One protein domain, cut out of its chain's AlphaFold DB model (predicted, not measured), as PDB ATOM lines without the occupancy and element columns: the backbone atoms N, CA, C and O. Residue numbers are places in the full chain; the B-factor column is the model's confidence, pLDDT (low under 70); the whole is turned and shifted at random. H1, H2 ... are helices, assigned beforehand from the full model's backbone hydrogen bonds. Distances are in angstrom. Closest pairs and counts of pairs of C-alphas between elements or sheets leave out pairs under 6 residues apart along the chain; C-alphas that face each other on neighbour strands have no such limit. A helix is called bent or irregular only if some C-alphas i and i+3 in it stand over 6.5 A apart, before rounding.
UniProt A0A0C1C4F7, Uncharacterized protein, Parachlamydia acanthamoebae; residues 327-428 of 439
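Overview. This is residues 327 to 428 of the 439 residues of an uncharacterized protein of Parachlamydia acanthamoebae (UniProt A0A0C1C4F7). One very long helix, H1, makes the longest axis, and the rest of the printed part folds back over the far part of it. At the end of H1 the short helix H2 makes the turn, H3 then crosses H1 steeply, and H4 runs back side by side with the middle stretch of H1, while residues 327 to 346 of H1 stick out as a bare arm. The printed part has 102 residues with four named helices, in the order H1, H2, H3, H4, and no named strand; the class is all helix. The whole is extended, with a radius of gyration of the C-alphas of 25.0 A, and spans 88 by 21 by 16 A.

Arrangement. H1, residues 327 to 386, is the hub, touching three other helices. H2, residues 388 to 391, and H1 touch only at the corner by their link, and only just, with 3 pairs of C-alphas within 8 A; the closest C-alphas, those of Leu 384 and Leu 390, are 6.2 A apart. H3, residues 394 to 407, and H2 also touch only at the corner, and only just, with 3 pairs within 8 A; the closest C-alphas are those of Leu 390 and Leu 397, 6.1 A apart. H3 touches H1 at residues 372 to 383 of H1 alone, at a steep tilt of 56 degrees, opposite ways; the closest C-alphas are those of Ala 380 and Val 401, 6.1 A apart. H4, residues 409 to 428, touches H1 at residues 350 to 372 of H1 alone, at a shallow tilt of 20 degrees, opposite ways; the closest C-alphas are those of Ala 354 and Phe 425, 5.6 A apart. H3 and H4 are close but not clearly touching, about perpendicular at 76 degrees, with the closest C-alphas, those of Ile 405 and Phe 411, 6.8 A apart. H2 and H4 are apart. O i to N i+4 pairs are within hydrogen-bond range in 54 of 56 cases in H1, 9 of 10 in H3 and 14 of 16 in H4; H2 is too short for such a pair.

Along the chain. H1 begins at C-alpha 327, at (9.805, -39.832, -18.306), and measures 85.5 A to C-alpha 386, at (72.925, -94.309, -37.431). It is neither bent nor irregular, but only just: C-alphas 335 and 338 are 6.3 A apart. H2 measures 6.0 A and H3 20.5 A. H4 measures 29.2 A and ends at C-alpha 428, at (35.915, -63.128, -29.266); it too is neither bent nor irregular, but only just, with C-alphas 416 and 419 6.5 A apart.

Size, cuts and confidence. The two C-alphas farthest apart are those of Arg 327 and Ala 389, at 87.9 A. Without residues 327 to 346, which stand free, the body spans 60 by 19 by 16 A. The printed part has no cut, and the three links are tight. The mean pLDDT of the printed part is 76.9, and residues 327 to 348 are under 70.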
ATOM      1  N   ARG A 327       9.723 -38.402 -17.960       54.78
ATOM      2  CA  ARG A 327       9.805 -39.832 -18.306       54.78
ATOM      3  C   ARG A 327      10.340 -40.073 -19.722       54.78
ATOM      4  O   ARG A 327      11.209 -40.921 -19.897       54.78
ATOM      5  N   LYS A 328       9.871 -39.312 -20.717       55.34
ATOM      6  CA  LYS A 328      10.331 -39.448 -22.112       55.34
ATOM      7  C   LYS A 328      11.780 -38.977 -22.291       55.34
ATOM      8  O   LYS A 328      12.519 -39.609 -23.033       55.34
ATOM      9  N   ILE A 329      12.208 -37.938 -21.564       57.00
ATOM     10  CA  ILE A 329      13.617 -37.499 -21.550       57.00
ATOM     11  C   ILE A 329      14.521 -38.613 -21.005       57.00
ATOM     12  O   ILE A 329      15.509 -38.967 -21.644       57.00
ATOM     13  N   ARG A 330      14.157 -39.215 -19.862       57.03
ATOM     14  CA  ARG A 330      14.916 -40.325 -19.258       57.03
ATOM     15  C   ARG A 330      15.048 -41.522 -20.208       57.03
ATOM     16  O   ARG A 330      16.145 -42.044 -20.370       57.03
ATOM     17  N   LEU A 331      13.964 -41.909 -20.885       58.16
ATOM     18  CA  LEU A 331      13.973 -42.994 -21.878       58.16
ATOM     19  C   LEU A 331      14.913 -42.714 -23.061       58.16
ATOM     20  O   LEU A 331      15.643 -43.612 -23.481       58.16
ATOM     21  N   SER A 332      14.956 -41.480 -23.568       51.41
ATOM     22  CA  SER A 332      15.891 -41.096 -24.636       51.41
ATOM     23  C   SER A 332      17.354 -41.117 -24.178       51.41
ATOM     24  O   SER A 332      18.216 -41.572 -24.924       51.41
ATOM     25  N   ILE A 333      17.649 -40.671 -22.950       58.91
ATOM     26  CA  ILE A 333      19.012 -40.714 -22.385       58.91
ATOM     27  C   ILE A 333      19.502 -42.163 -22.265       58.91
ATOM     28  O   ILE A 333      20.622 -42.473 -22.670       58.91
ATOM     29  N   VAL A 334      18.658 -43.064 -21.754       58.00
ATOM     30  CA  VAL A 334      19.014 -44.483 -21.596       58.00
ATOM     31  C   VAL A 334      19.206 -45.159 -22.954       58.00
ATOM     32  O   VAL A 334      20.223 -45.811 -23.176       58.00
ATOM     33  N   SER A 335      18.262 -44.976 -23.881       51.09
ATOM     34  CA  SER A 335      18.288 -45.666 -25.179       51.09
ATOM     35  C   SER A 335      19.394 -45.196 -26.129       51.09
ATOM     36  O   SER A 335      19.850 -45.991 -26.948       51.09
ATOM     37  N   LEU A 336      19.853 -43.943 -26.024       52.06
ATOM     38  CA  LEU A 336      20.788 -43.344 -26.992       52.06
ATOM     39  C   LEU A 336      22.134 -42.948 -26.410       52.06
ATOM     40  O   LEU A 336      23.105 -42.851 -27.153       52.06
ATOM     41  N   GLY A 337      22.185 -42.677 -25.109       56.22
ATOM     42  CA  GLY A 337      23.435 -42.430 -24.407       56.22
ATOM     43  C   GLY A 337      23.957 -43.733 -23.830       56.22
ATOM     44  O   GLY A 337      24.956 -44.276 -24.293       56.22
ATOM     45  N   LEU A 338      23.240 -44.253 -22.834       63.19
ATOM     46  CA  LEU A 338      23.752 -45.323 -21.985       63.19
ATOM     47  C   LEU A 338      23.929 -46.650 -22.738       63.19
ATOM     48  O   LEU A 338      25.000 -47.244 -22.663       63.19
ATOM     49  N   ILE A 339      22.926 -47.102 -23.499       62.31
ATOM     50  CA  ILE A 339      22.999 -48.391 -24.213       62.31
ATOM     51  C   ILE A 339      24.103 -48.398 -25.291       62.31
ATOM     52  O   ILE A 339      24.918 -49.323 -25.289       62.31
ATOM     53  N   PRO A 340      24.209 -47.397 -26.193       57.56
ATOM     54  CA  PRO A 340      25.308 -47.348 -27.155       57.56
ATOM     55  C   PRO A 340      26.679 -47.225 -26.492       57.56
ATOM     56  O   PRO A 340      27.612 -47.888 -26.935       57.56
ATOM     57  N   LEU A 341      26.804 -46.448 -25.410       64.50
ATOM     58  CA  LEU A 341      28.053 -46.333 -24.656       64.50
ATOM     59  C   LEU A 341      28.476 -47.682 -24.056       64.50
ATOM     60  O   LEU A 341      29.625 -48.084 -24.219       64.50
ATOM     61  N   ILE A 342      27.542 -48.417 -23.444       67.50
ATOM     62  CA  ILE A 342      27.785 -49.779 -22.940       67.50
ATOM     63  C   ILE A 342      28.244 -50.700 -24.078       67.50
ATOM     64  O   ILE A 342      29.203 -51.452 -23.912       67.50
ATOM     65  N   ASN A 343      27.610 -50.620 -25.250       61.59
ATOM     66  CA  ASN A 343      27.989 -51.436 -26.405       61.59
ATOM     67  C   ASN A 343      29.378 -51.076 -26.957       61.59
ATOM     68  O   ASN A 343      30.122 -51.979 -27.334       61.59
ATOM     69  N   VAL A 344      29.753 -49.793 -26.967       63.22
ATOM     70  CA  VAL A 344      31.099 -49.341 -27.363       63.22
ATOM     71  C   VAL A 344      32.151 -49.824 -26.366       63.22
ATOM     72  O   VAL A 344      33.163 -50.382 -26.782       63.22
ATOM     73  N   ILE A 345      31.899 -49.689 -25.059       69.75
ATOM     74  CA  ILE A 345      32.798 -50.189 -24.006       69.75
ATOM     75  C   ILE A 345      32.974 -51.707 -24.136       69.75
ATOM     76  O   ILE A 345      34.099 -52.206 -24.120       69.75
ATOM     77  N   ARG A 346      31.875 -52.446 -24.337       69.12
ATOM     78  CA  ARG A 346      31.905 -53.897 -24.557       69.12
ATOM     79  C   ARG A 346      32.716 -54.266 -25.800       69.12
ATOM     80  O   ARG A 346      33.532 -55.181 -25.732       69.12
ATOM     81  N   ALA A 347      32.516 -53.567 -26.915       64.38
ATOM     82  CA  ALA A 347      33.264 -53.805 -28.147       64.38
ATOM     83  C   ALA A 347      34.766 -53.528 -27.970       64.38
ATOM     84  O   ALA A 347      35.593 -54.316 -28.424       64.38
ATOM     85  N   PHE A 348      35.120 -52.454 -27.258       69.19
ATOM     86  CA  PHE A 348      36.510 -52.110 -26.961       69.19
ATOM     87  C   PHE A 348      37.187 -53.163 -26.070       69.19
ATOM     88  O   PHE A 348      38.299 -53.605 -26.367       69.19
ATOM     89  N   ALA A 349      36.495 -53.631 -25.027       73.69
ATOM     90  CA  ALA A 349      36.986 -54.700 -24.158       73.69
ATOM     91  C   ALA A 349      37.201 -56.018 -24.926       73.69
ATOM     92  O   ALA A 349      38.258 -56.638 -24.801       73.69
ATOM     93  N   LEU A 350      36.242 -56.414 -25.773       72.81
ATOM     94  CA  LEU A 350      36.361 -57.604 -26.624       72.81
ATOM     95  C   LEU A 350      37.529 -57.491 -27.612       72.81
ATOM     96  O   LEU A 350      38.277 -58.452 -27.780       72.81
ATOM     97  N   HIS A 351      37.727 -56.320 -28.222       70.94
ATOM     98  CA  HIS A 351      38.844 -56.080 -29.137       70.94
ATOM     99  C   HIS A 351      40.207 -56.186 -28.435       70.94
ATOM    100  O   HIS A 351      41.121 -56.823 -28.960       70.94
ATOM    101  N   SER A 352      40.338 -55.615 -27.232       74.19
ATOM    102  CA  SER A 352      41.565 -55.702 -26.429       74.19
ATOM    103  C   SER A 352      41.905 -57.151 -26.055       74.19
ATOM    104  O   SER A 352      43.034 -57.601 -26.262       74.19
ATOM    105  N   LEU A 353      40.906 -57.919 -25.601       78.69
ATOM    106  CA  LEU A 353      41.067 -59.345 -25.297       78.69
ATOM    107  C   LEU A 353      41.451 -60.151 -26.544       78.69
ATOM    108  O   LEU A 353      42.414 -60.916 -26.502       78.69
ATOM    109  N   ALA A 354      40.758 -59.945 -27.668       75.31
ATOM    110  CA  ALA A 354      41.067 -60.618 -28.927       75.31
ATOM    111  C   ALA A 354      42.507 -60.336 -29.387       75.31
ATOM    112  O   ALA A 354      43.225 -61.265 -29.753       75.31
ATOM    113  N   LYS A 355      42.973 -59.083 -29.295       76.81
ATOM    114  CA  LYS A 355      44.364 -58.714 -29.607       76.81
ATOM    115  C   LYS A 355      45.364 -59.461 -28.718       76.81
ATOM    116  O   LYS A 355      46.362 -59.969 -29.228       76.81
ATOM    117  N   GLY A 356      45.091 -59.568 -27.416       79.31
ATOM    118  CA  GLY A 356      45.923 -60.324 -26.473       79.31
ATOM    119  C   GLY A 356      46.028 -61.811 -26.827       79.31
ATOM    120  O   GLY A 356      47.133 -62.345 -26.926       79.31
ATOM    121  N   PHE A 357      44.894 -62.468 -27.094       79.75
ATOM    122  CA  PHE A 357      44.872 -63.878 -27.505       79.75
ATOM    123  C   PHE A 357      45.534 -64.109 -28.872       79.75
ATOM    124  O   PHE A 357      46.254 -65.091 -29.031       79.75
ATOM    125  N   GLY A 358      45.361 -63.194 -29.832       78.62
ATOM    126  CA  GLY A 358      46.025 -63.268 -31.137       78.62
ATOM    127  C   GLY A 358      47.550 -63.162 -31.036       78.62
ATOM    128  O   GLY A 358      48.272 -63.955 -31.638       78.62
ATOM    129  N   LEU A 359      48.063 -62.239 -30.210       84.81
ATOM    130  CA  LEU A 359      49.503 -62.140 -29.933       84.81
ATOM    131  C   LEU A 359      50.046 -63.407 -29.260       84.81
ATOM    132  O   LEU A 359      51.149 -63.851 -29.582       84.81
ATOM    133  N   TYR A 360      49.274 -64.004 -28.350       84.75
ATOM    134  CA  TYR A 360      49.654 -65.246 -27.684       84.75
ATOM    135  C   TYR A 360      49.686 -66.443 -28.646       84.75
ATOM    136  O   TYR A 360      50.655 -67.201 -28.625       84.75
ATOM    137  N   LEU A 361      48.693 -66.576 -29.533       83.38
ATOM    138  CA  LEU A 361      48.674 -67.595 -30.589       83.38
ATOM    139  C   LEU A 361      49.878 -67.461 -31.526       83.38
ATOM    140  O   LEU A 361      50.584 -68.439 -31.746       83.38
ATOM    141  N   ASN A 362      50.192 -66.242 -31.974       82.75
ATOM    142  CA  ASN A 362      51.380 -65.992 -32.795       82.75
ATOM    143  C   ASN A 362      52.682 -66.366 -32.069       82.75
ATOM    144  O   ASN A 362      53.622 -66.864 -32.689       82.75
ATOM    145  N   LYS A 363      52.762 -66.128 -30.753       87.44
ATOM    146  CA  LYS A 363      53.925 -66.515 -29.943       87.44
ATOM    147  C   LYS A 363      54.032 -68.035 -29.794       87.44
ATOM    148  O   LYS A 363      55.139 -68.560 -29.892       87.44
ATOM    149  N   LEU A 364      52.909 -68.724 -29.578       84.44
ATOM    150  CA  LEU A 364      52.848 -70.186 -29.544       84.44
ATOM    151  C   LEU A 364      53.293 -70.792 -30.877       84.44
ATOM    152  O   LEU A 364      54.162 -71.659 -30.867       84.44
ATOM    153  N   ASP A 365      52.756 -70.301 -31.997       84.44
ATOM    154  CA  ASP A 365      53.077 -70.796 -33.339       84.44
ATOM    155  C   ASP A 365      54.569 -70.579 -33.657       84.44
ATOM    156  O   ASP A 365      55.259 -71.525 -34.025       84.44
ATOM    157  N   ARG A 366      55.128 -69.386 -33.397       86.69
ATOM    158  CA  ARG A 366      56.572 -69.123 -33.593       86.69
ATOM    159  C   ARG A 366      57.466 -70.016 -32.734       86.69
ATOM    160  O   ARG A 366      58.477 -70.521 -33.220       86.69
ATOM    161  N   HIS A 367      57.117 -70.190 -31.459       85.94
ATOM    162  CA  HIS A 367      57.885 -71.038 -30.550       85.94
ATOM    163  C   HIS A 367      57.823 -72.509 -30.981       85.94
ATOM    164  O   HIS A 367      58.830 -73.213 -30.908       85.94
ATOM    165  N   PHE A 368      56.661 -72.974 -31.446       85.31
ATOM    166  CA  PHE A 368      56.508 -74.318 -31.987       85.31
ATOM    167  C   PHE A 368      57.336 -74.515 -33.256       85.31
ATOM    168  O   PHE A 368      58.123 -75.455 -33.292       85.31
ATOM    169  N   THR A 369      57.242 -73.617 -34.243       83.88
ATOM    170  CA  THR A 369      58.027 -73.711 -35.483       83.88
ATOM    171  C   THR A 369      59.521 -73.752 -35.187       83.88
ATOM    172  O   THR A 369      60.198 -74.674 -35.621       83.88
ATOM    173  N   SER A 370      60.036 -72.822 -34.374       85.94
ATOM    174  CA  SER A 370      61.465 -72.776 -34.035       85.94
ATOM    175  C   SER A 370      61.951 -74.061 -33.352       85.94
ATOM    176  O   SER A 370      62.991 -74.607 -33.723       85.94
ATOM    177  N   ARG A 371      61.185 -74.576 -32.383       85.38
ATOM    178  CA  ARG A 371      61.553 -75.784 -31.634       85.38
ATOM    179  C   ARG A 371      61.398 -77.059 -32.463       85.38
ATOM    180  O   ARG A 371      62.245 -77.937 -32.364       85.38
ATOM    181  N   SER A 372      60.353 -77.134 -33.287       82.88
ATOM    182  CA  SER A 372      60.110 -78.240 -34.215       82.88
ATOM    183  C   SER A 372      61.214 -78.319 -35.266       82.88
ATOM    184  O   SER A 372      61.817 -79.371 -35.418       82.88
ATOM    185  N   THR A 373      61.573 -77.202 -35.911       82.31
ATOM    186  CA  THR A 373      62.667 -77.167 -36.894       82.31
ATOM    187  C   THR A 373      63.996 -77.585 -36.267       82.31
ATOM    188  O   THR A 373      64.676 -78.444 -36.816       82.31
ATOM    189  N   SER A 374      64.341 -77.052 -35.089       85.31
ATOM    190  CA  SER A 374      65.577 -77.438 -34.395       85.31
ATOM    191  C   SER A 374      65.613 -78.929 -34.045       85.31
ATOM    192  O   SER A 374      66.661 -79.558 -34.184       85.31
ATOM    193  N   TYR A 375      64.481 -79.502 -33.625       85.25
ATOM    194  CA  TYR A 375      64.386 -80.926 -33.313       85.25
ATOM    195  C   TYR A 375      64.419 -81.799 -34.576       85.25
ATOM    196  O   TYR A 375      65.163 -82.774 -34.590       85.25
ATOM    197  N   MET A 376      63.690 -81.434 -35.644       83.00
ATOM    198  CA  MET A 376      63.729 -82.121 -36.947       83.00
ATOM    199  C   MET A 376      65.171 -82.228 -37.444       83.00
ATOM    200  O   MET A 376      65.613 -83.314 -37.798       83.00
ATOM    201  N   THR A 377      65.914 -81.115 -37.446       84.69
ATOM    202  CA  THR A 377      67.301 -81.083 -37.924       84.69
ATOM    203  C   THR A 377      68.210 -81.956 -37.067       84.69
ATOM    204  O   THR A 377      68.992 -82.732 -37.606       84.69
ATOM    205  N   LYS A 378      68.086 -81.875 -35.736       87.69
ATOM    206  CA  LYS A 378      68.880 -82.714 -34.834       87.69
ATOM    207  C   LYS A 378      68.585 -84.200 -35.056       87.69
ATOM    208  O   LYS A 378      69.514 -84.987 -35.189       87.69
ATOM    209  N   LYS A 379      67.305 -84.572 -35.133       86.31
ATOM    210  CA  LYS A 379      66.899 -85.972 -35.252       86.31
ATOM    211  C   LYS A 379      67.188 -86.557 -36.634       86.31
ATOM    212  O   LYS A 379      67.546 -87.725 -36.725       86.31
ATOM    213  N   ALA A 380      67.087 -85.748 -37.688       84.81
ATOM    214  CA  ALA A 380      67.524 -86.133 -39.026       84.81
ATOM    215  C   ALA A 380      69.025 -86.450 -39.045       84.81
ATOM    216  O   ALA A 380      69.406 -87.487 -39.571       84.81
ATOM    217  N   ASN A 381      69.860 -85.614 -38.416       86.56
ATOM    218  CA  ASN A 381      71.299 -85.866 -38.330       86.56
ATOM    219  C   ASN A 381      71.618 -87.135 -37.521       86.56
ATOM    220  O   ASN A 381      72.390 -87.955 -37.995       86.56
ATOM    221  N   GLU A 382      70.974 -87.342 -36.365       86.19
ATOM    222  CA  GLU A 382      71.132 -88.575 -35.568       86.19
ATOM    223  C   GLU A 382      70.775 -89.836 -36.383       86.19
ATOM    224  O   GLU A 382      71.526 -90.806 -36.394       86.19
ATOM    225  N   LEU A 383      69.654 -89.822 -37.116       84.56
ATOM    226  CA  LEU A 383      69.224 -90.967 -37.929       84.56
ATOM    227  C   LEU A 383      70.121 -91.210 -39.152       84.56
ATOM    228  O   LEU A 383      70.288 -92.356 -39.568       84.56
ATOM    229  N   LEU A 384      70.694 -90.151 -39.728       84.75
ATOM    230  CA  LEU A 384      71.663 -90.247 -40.823       84.75
ATOM    231  C   LEU A 384      73.021 -90.781 -40.347       84.75
ATOM    232  O   LEU A 384      73.667 -91.522 -41.086       84.75
ATOM    233  N   GLU A 385      73.443 -90.441 -39.125       85.62
ATOM    234  CA  GLU A 385      74.638 -91.009 -38.487       85.62
ATOM    235  C   GLU A 385      74.455 -92.503 -38.174       85.62
ATOM    236  O   GLU A 385      75.373 -93.295 -38.384       85.62
ATOM    237  N   GLU A 386      73.261 -92.907 -37.725       84.56
ATOM    238  CA  GLU A 386      72.925 -94.309 -37.431       84.56
ATOM    239  C   GLU A 386      72.701 -95.159 -38.697       84.56
ATOM    240  O   GLU A 386      72.985 -96.357 -38.689       84.56
ATOM    241  N   ASN A 387      72.199 -94.567 -39.788       83.88
ATOM    242  CA  ASN A 387      71.947 -95.246 -41.064       83.88
ATOM    243  C   ASN A 387      72.256 -94.339 -42.275       83.88
ATOM    244  O   ASN A 387      71.347 -93.729 -42.847       83.88
ATOM    245  N   PRO A 388      73.514 -94.314 -42.755       80.44
ATOM    246  CA  PRO A 388      73.939 -93.451 -43.865       80.44
ATOM    247  C   PRO A 388      73.219 -93.713 -45.197       80.44
ATOM    248  O   PRO A 388      73.127 -92.824 -46.038       80.44
ATOM    249  N   ALA A 389      72.666 -94.913 -45.398       79.31
ATOM    250  CA  ALA A 389      71.894 -95.257 -46.595       79.31
ATOM    251  C   ALA A 389      70.586 -94.446 -46.731       79.31
ATOM    252  O   ALA A 389      70.040 -94.331 -47.826       79.31
ATOM    253  N   LEU A 390      70.101 -93.834 -45.642       78.56
ATOM    254  CA  LEU A 390      68.907 -92.979 -45.651       78.56
ATOM    255  C   LEU A 390      69.123 -91.633 -46.363       78.56
ATOM    256  O   LEU A 390      68.151 -90.921 -46.608       78.56
ATOM    257  N   VAL A 391      70.364 -91.283 -46.724       75.00
ATOM    258  CA  VAL A 391      70.667 -90.086 -47.529       75.00
ATOM    259  C   VAL A 391      70.001 -90.157 -48.910       75.00
ATOM    260  O   VAL A 391      69.564 -89.130 -49.428       75.00
ATOM    261  N   GLU A 392      69.885 -91.356 -49.490       76.69
ATOM    262  CA  GLU A 392      69.279 -91.565 -50.813       76.69
ATOM    263  C   GLU A 392      67.745 -91.707 -50.755       76.69
ATOM    264  O   GLU A 392      67.068 -91.461 -51.754       76.69
ATOM    265  N   ASP A 393      67.176 -92.011 -49.579       83.00
ATOM    266  CA  ASP A 393      65.729 -92.139 -49.349       83.00
ATOM    267  C   ASP A 393      65.196 -91.063 -48.383       83.00
ATOM    268  O   ASP A 393      64.770 -91.300 -47.245       83.00
ATOM    269  N   VAL A 394      65.196 -89.830 -48.890       76.62
ATOM    270  CA  VAL A 394      64.735 -88.622 -48.187       76.62
ATOM    271  C   VAL A 394      63.265 -88.722 -47.754       76.62
ATOM    272  O   VAL A 394      62.861 -88.096 -46.770       76.62
ATOM    273  N   VAL A 395      62.440 -89.500 -48.462       80.12
ATOM    274  CA  VAL A 395      61.022 -89.684 -48.118       80.12
ATOM    275  C   VAL A 395      60.902 -90.504 -46.838       80.12
ATOM    276  O   VAL A 395      60.219 -90.075 -45.903       80.12
ATOM    277  N   THR A 396      61.618 -91.626 -46.752       82.00
ATOM    278  CA  THR A 396      61.638 -92.467 -45.548       82.00
ATOM    279  C   THR A 396      62.251 -91.736 -44.355       82.00
ATOM    280  O   THR A 396      61.680 -91.775 -43.261       82.00
ATOM    281  N   LEU A 397      63.337 -90.978 -44.559       78.94
ATOM    282  CA  LEU A 397      63.924 -90.135 -43.511       78.94
ATOM    283  C   LEU A 397      62.905 -89.122 -42.960       78.94
ATOM    284  O   LEU A 397      62.728 -89.015 -41.747       78.94
ATOM    285  N   ASN A 398      62.175 -88.421 -43.834       78.12
ATOM    286  CA  ASN A 398      61.155 -87.460 -43.410       78.12
ATOM    287  C   ASN A 398      60.002 -88.120 -42.638       78.12
ATOM    288  O   ASN A 398      59.532 -87.544 -41.656       78.12
ATOM    289  N   ILE A 399      59.564 -89.320 -43.037       82.62
ATOM    290  CA  ILE A 399      58.519 -90.076 -42.323       82.62
ATOM    291  C   ILE A 399      58.997 -90.471 -40.919       82.62
ATOM    292  O   ILE A 399      58.260 -90.297 -39.946       82.62
ATOM    293  N   LEU A 400      60.234 -90.960 -40.790       81.81
ATOM    294  CA  LEU A 400      60.805 -91.371 -39.504       81.81
ATOM    295  C   LEU A 400      60.979 -90.186 -38.550       81.81
ATOM    296  O   LEU A 400      60.531 -90.250 -37.405       81.81
ATOM    297  N   VAL A 401      61.549 -89.079 -39.032       81.50
ATOM    298  CA  VAL A 401      61.706 -87.860 -38.225       81.50
ATOM    299  C   VAL A 401      60.334 -87.308 -37.815       81.50
ATOM    300  O   VAL A 401      60.148 -86.917 -36.662       81.50
ATOM    301  N   HIS A 402      59.342 -87.332 -38.713       79.81
ATOM    302  CA  HIS A 402      57.981 -86.904 -38.390       79.81
ATOM    303  C   HIS A 402      57.356 -87.762 -37.279       79.81
ATOM    304  O   HIS A 402      56.797 -87.214 -36.329       79.81
ATOM    305  N   ASN A 403      57.498 -89.089 -37.347       82.31
ATOM    306  CA  ASN A 403      56.987 -90.007 -36.325       82.31
ATOM    307  C   ASN A 403      57.643 -89.807 -34.950       82.31
ATOM    308  O   ASN A 403      56.973 -89.960 -33.928       82.31
ATOM    309  N   GLU A 404      58.926 -89.445 -34.904       80.88
ATOM    310  CA  GLU A 404      59.618 -89.131 -33.649       80.88
ATOM    311  C   GLU A 404      59.143 -87.800 -33.047       80.88
ATOM    312  O   GLU A 404      58.886 -87.722 -31.846       80.88
ATOM    313  N   ILE A 405      58.902 -86.772 -33.869       79.12
ATOM    314  CA  ILE A 405      58.350 -85.495 -33.382       79.12
ATOM    315  C   ILE A 405      56.976 -85.652 -32.737       79.12
ATOM    316  O   ILE A 405      56.694 -84.996 -31.733       79.12
ATOM    317  N   GLN A 406      56.133 -86.534 -33.269       77.75
ATOM    318  CA  GLN A 406      54.800 -86.801 -32.719       77.75
ATOM    319  C   GLN A 406      54.855 -87.358 -31.283       77.75
ATOM    320  O   GLN A 406      53.909 -87.190 -30.510       77.75
ATOM    321  N   LYS A 407      55.974 -87.981 -30.889       80.25
ATOM    322  CA  LYS A 407      56.181 -88.548 -29.545       80.25
ATOM    323  C   LYS A 407      56.674 -87.510 -28.531       80.25
ATOM    324  O   LYS A 407      56.621 -87.750 -27.322       80.25
ATOM    325  N   GLU A 408      57.131 -86.348 -28.990       83.50
ATOM    326  CA  GLU A 408      57.731 -85.340 -28.125       83.50
ATOM    327  C   GLU A 408      56.705 -84.585 -27.273       83.50
ATOM    328  O   GLU A 408      55.670 -84.090 -27.733       83.50
ATOM    329  N   LYS A 409      57.047 -84.384 -25.993       82.50
ATOM    330  CA  LYS A 409      56.155 -83.729 -25.014       82.50
ATOM    331  C   LYS A 409      55.749 -82.313 -25.432       82.50
ATOM    332  O   LYS A 409      54.663 -81.853 -25.070       82.50
ATOM    333  N   PHE A 410      56.610 -81.591 -26.155       77.62
ATOM    334  CA  PHE A 410      56.308 -80.229 -26.598       77.62
ATOM    335  C   PHE A 410      55.297 -80.196 -27.754       77.62
ATOM    336  O   PHE A 410      54.500 -79.259 -27.806       77.62
ATOM    337  N   PHE A 411      55.289 -81.215 -28.622       81.38
ATOM    338  CA  PHE A 411      54.326 -81.355 -29.712       81.38
ATOM    339  C   PHE A 411      52.929 -81.648 -29.152       81.38
ATOM    340  O   PHE A 411      51.993 -80.882 -29.382       81.38
ATOM    341  N   ILE A 412      52.827 -82.634 -28.254       81.56
ATOM    342  CA  ILE A 412      51.581 -82.979 -27.542       81.56
ATOM    343  C   ILE A 412      51.018 -81.766 -26.780       81.56
ATOM    344  O   ILE A 412      49.810 -81.518 -26.751       81.56
ATOM    345  N   LYS A 413      51.890 -80.971 -26.143       83.56
ATOM    346  CA  LYS A 413      51.481 -79.751 -25.431       83.56
ATOM    347  C   LYS A 413      50.941 -78.684 -26.387       83.56
ATOM    348  O   LYS A 413      49.953 -78.030 -26.051       83.56
ATOM    349  N   PHE A 414      51.563 -78.508 -27.549       85.06
ATOM    350  CA  PHE A 414      51.117 -77.561 -28.569       85.06
ATOM    351  C   PHE A 414      49.759 -77.958 -29.162       85.06
ATOM    352  O   PHE A 414      48.849 -77.125 -29.178       85.06
ATOM    353  N   GLU A 415      49.576 -79.230 -29.527       83.62
ATOM    354  CA  GLU A 415      48.299 -79.750 -30.036       83.62
ATOM    355  C   GLU A 415      47.153 -79.622 -29.031       83.62
ATOM    356  O   GLU A 415      46.007 -79.412 -29.420       83.62
ATOM    357  N   ARG A 416      47.438 -79.678 -27.725       84.56
ATOM    358  CA  ARG A 416      46.423 -79.441 -26.687       84.56
ATOM    359  C   ARG A 416      46.109 -77.959 -26.487       84.56
ATOM    360  O   ARG A 416      44.950 -77.591 -26.311       84.56
ATOM    361  N   GLN A 417      47.127 -77.099 -26.465       84.12
ATOM    362  CA  GLN A 417      46.961 -75.685 -26.110       84.12
ATOM    363  C   GLN A 417      46.426 -74.848 -27.272       84.12
ATOM    364  O   GLN A 417      45.519 -74.033 -27.081       84.12
ATOM    365  N   ARG A 418      46.953 -75.046 -28.483       84.62
ATOM    366  CA  ARG A 418      46.618 -74.214 -29.640       84.62
ATOM    367  C   ARG A 418      45.118 -74.222 -29.978       84.62
ATOM    368  O   ARG A 418      44.570 -73.127 -30.126       84.62
ATOM    369  N   PRO A 419      44.405 -75.369 -30.040       82.88
ATOM    370  CA  PRO A 419      42.974 -75.383 -30.353       82.88
ATOM    371  C   PRO A 419      42.125 -74.672 -29.298       82.88
ATOM    372  O   PRO A 419      41.147 -74.009 -29.641       82.88
ATOM    373  N   PHE A 420      42.510 -74.761 -28.020       84.44
ATOM    374  CA  PHE A 420      41.826 -74.058 -26.935       84.44
ATOM    375  C   PHE A 420      41.911 -72.537 -27.117       84.44
ATOM    376  O   PHE A 420      40.883 -71.859 -27.162       84.44
ATOM    377  N   PHE A 421      43.120 -72.000 -27.295       80.06
ATOM    378  CA  PHE A 421      43.320 -70.560 -27.473       80.06
ATOM    379  C   PHE A 421      42.750 -70.046 -28.800       80.06
ATOM    380  O   PHE A 421      42.174 -68.959 -28.827       80.06
ATOM    381  N   ALA A 422      42.820 -70.844 -29.871       78.75
ATOM    382  CA  ALA A 422      42.188 -70.530 -31.149       78.75
ATOM    383  C   ALA A 422      40.665 -70.433 -31.001       78.75
ATOM    384  O   ALA A 422      40.066 -69.447 -31.419       78.75
ATOM    385  N   LYS A 423      40.030 -71.398 -30.323       81.12
ATOM    386  CA  LYS A 423      38.582 -71.382 -30.065       81.12
ATOM    387  C   LYS A 423      38.146 -70.153 -29.262       81.12
ATOM    388  O   LYS A 423      37.105 -69.573 -29.562       81.12
ATOM    389  N   VAL A 424      38.925 -69.747 -28.257       79.62
ATOM    390  CA  VAL A 424      38.652 -68.533 -27.469       79.62
ATOM    391  C   VAL A 424      38.819 -67.276 -28.326       79.62
ATOM    392  O   VAL A 424      37.933 -66.424 -28.325       79.62
ATOM    393  N   PHE A 425      39.895 -67.182 -29.109       79.00
ATOM    394  CA  PHE A 425      40.134 -66.069 -30.028       79.00
ATOM    395  C   PHE A 425      39.008 -65.918 -31.062       79.00
ATOM    396  O   PHE A 425      38.434 -64.838 -31.179       79.00
ATOM    397  N   PHE A 426      38.630 -67.003 -31.749       75.38
ATOM    398  CA  PHE A 426      37.574 -66.982 -32.764       75.38
ATOM    399  C   PHE A 426      36.207 -66.603 -32.181       75.38
ATOM    400  O   PHE A 426      35.501 -65.790 -32.775       75.38
ATOM    401  N   ARG A 427      35.874 -67.066 -30.967       75.19
ATOM    402  CA  ARG A 427      34.657 -66.637 -30.252       75.19
ATOM    403  C   ARG A 427      34.649 -65.148 -29.895       75.19
ATOM    404  O   ARG A 427      33.588 -64.537 -29.882       75.19
ATOM    405  N   LEU A 428      35.807 -64.558 -29.592       70.94
ATOM    406  CA  LEU A 428      35.915 -63.128 -29.266       70.94
ATOM    407  C   LEU A 428      35.767 -62.225 -30.503       70.94
ATOM    408  O   LEU A 428      35.375 -61.067 -30.361       70.94
TER     409      LEU A 428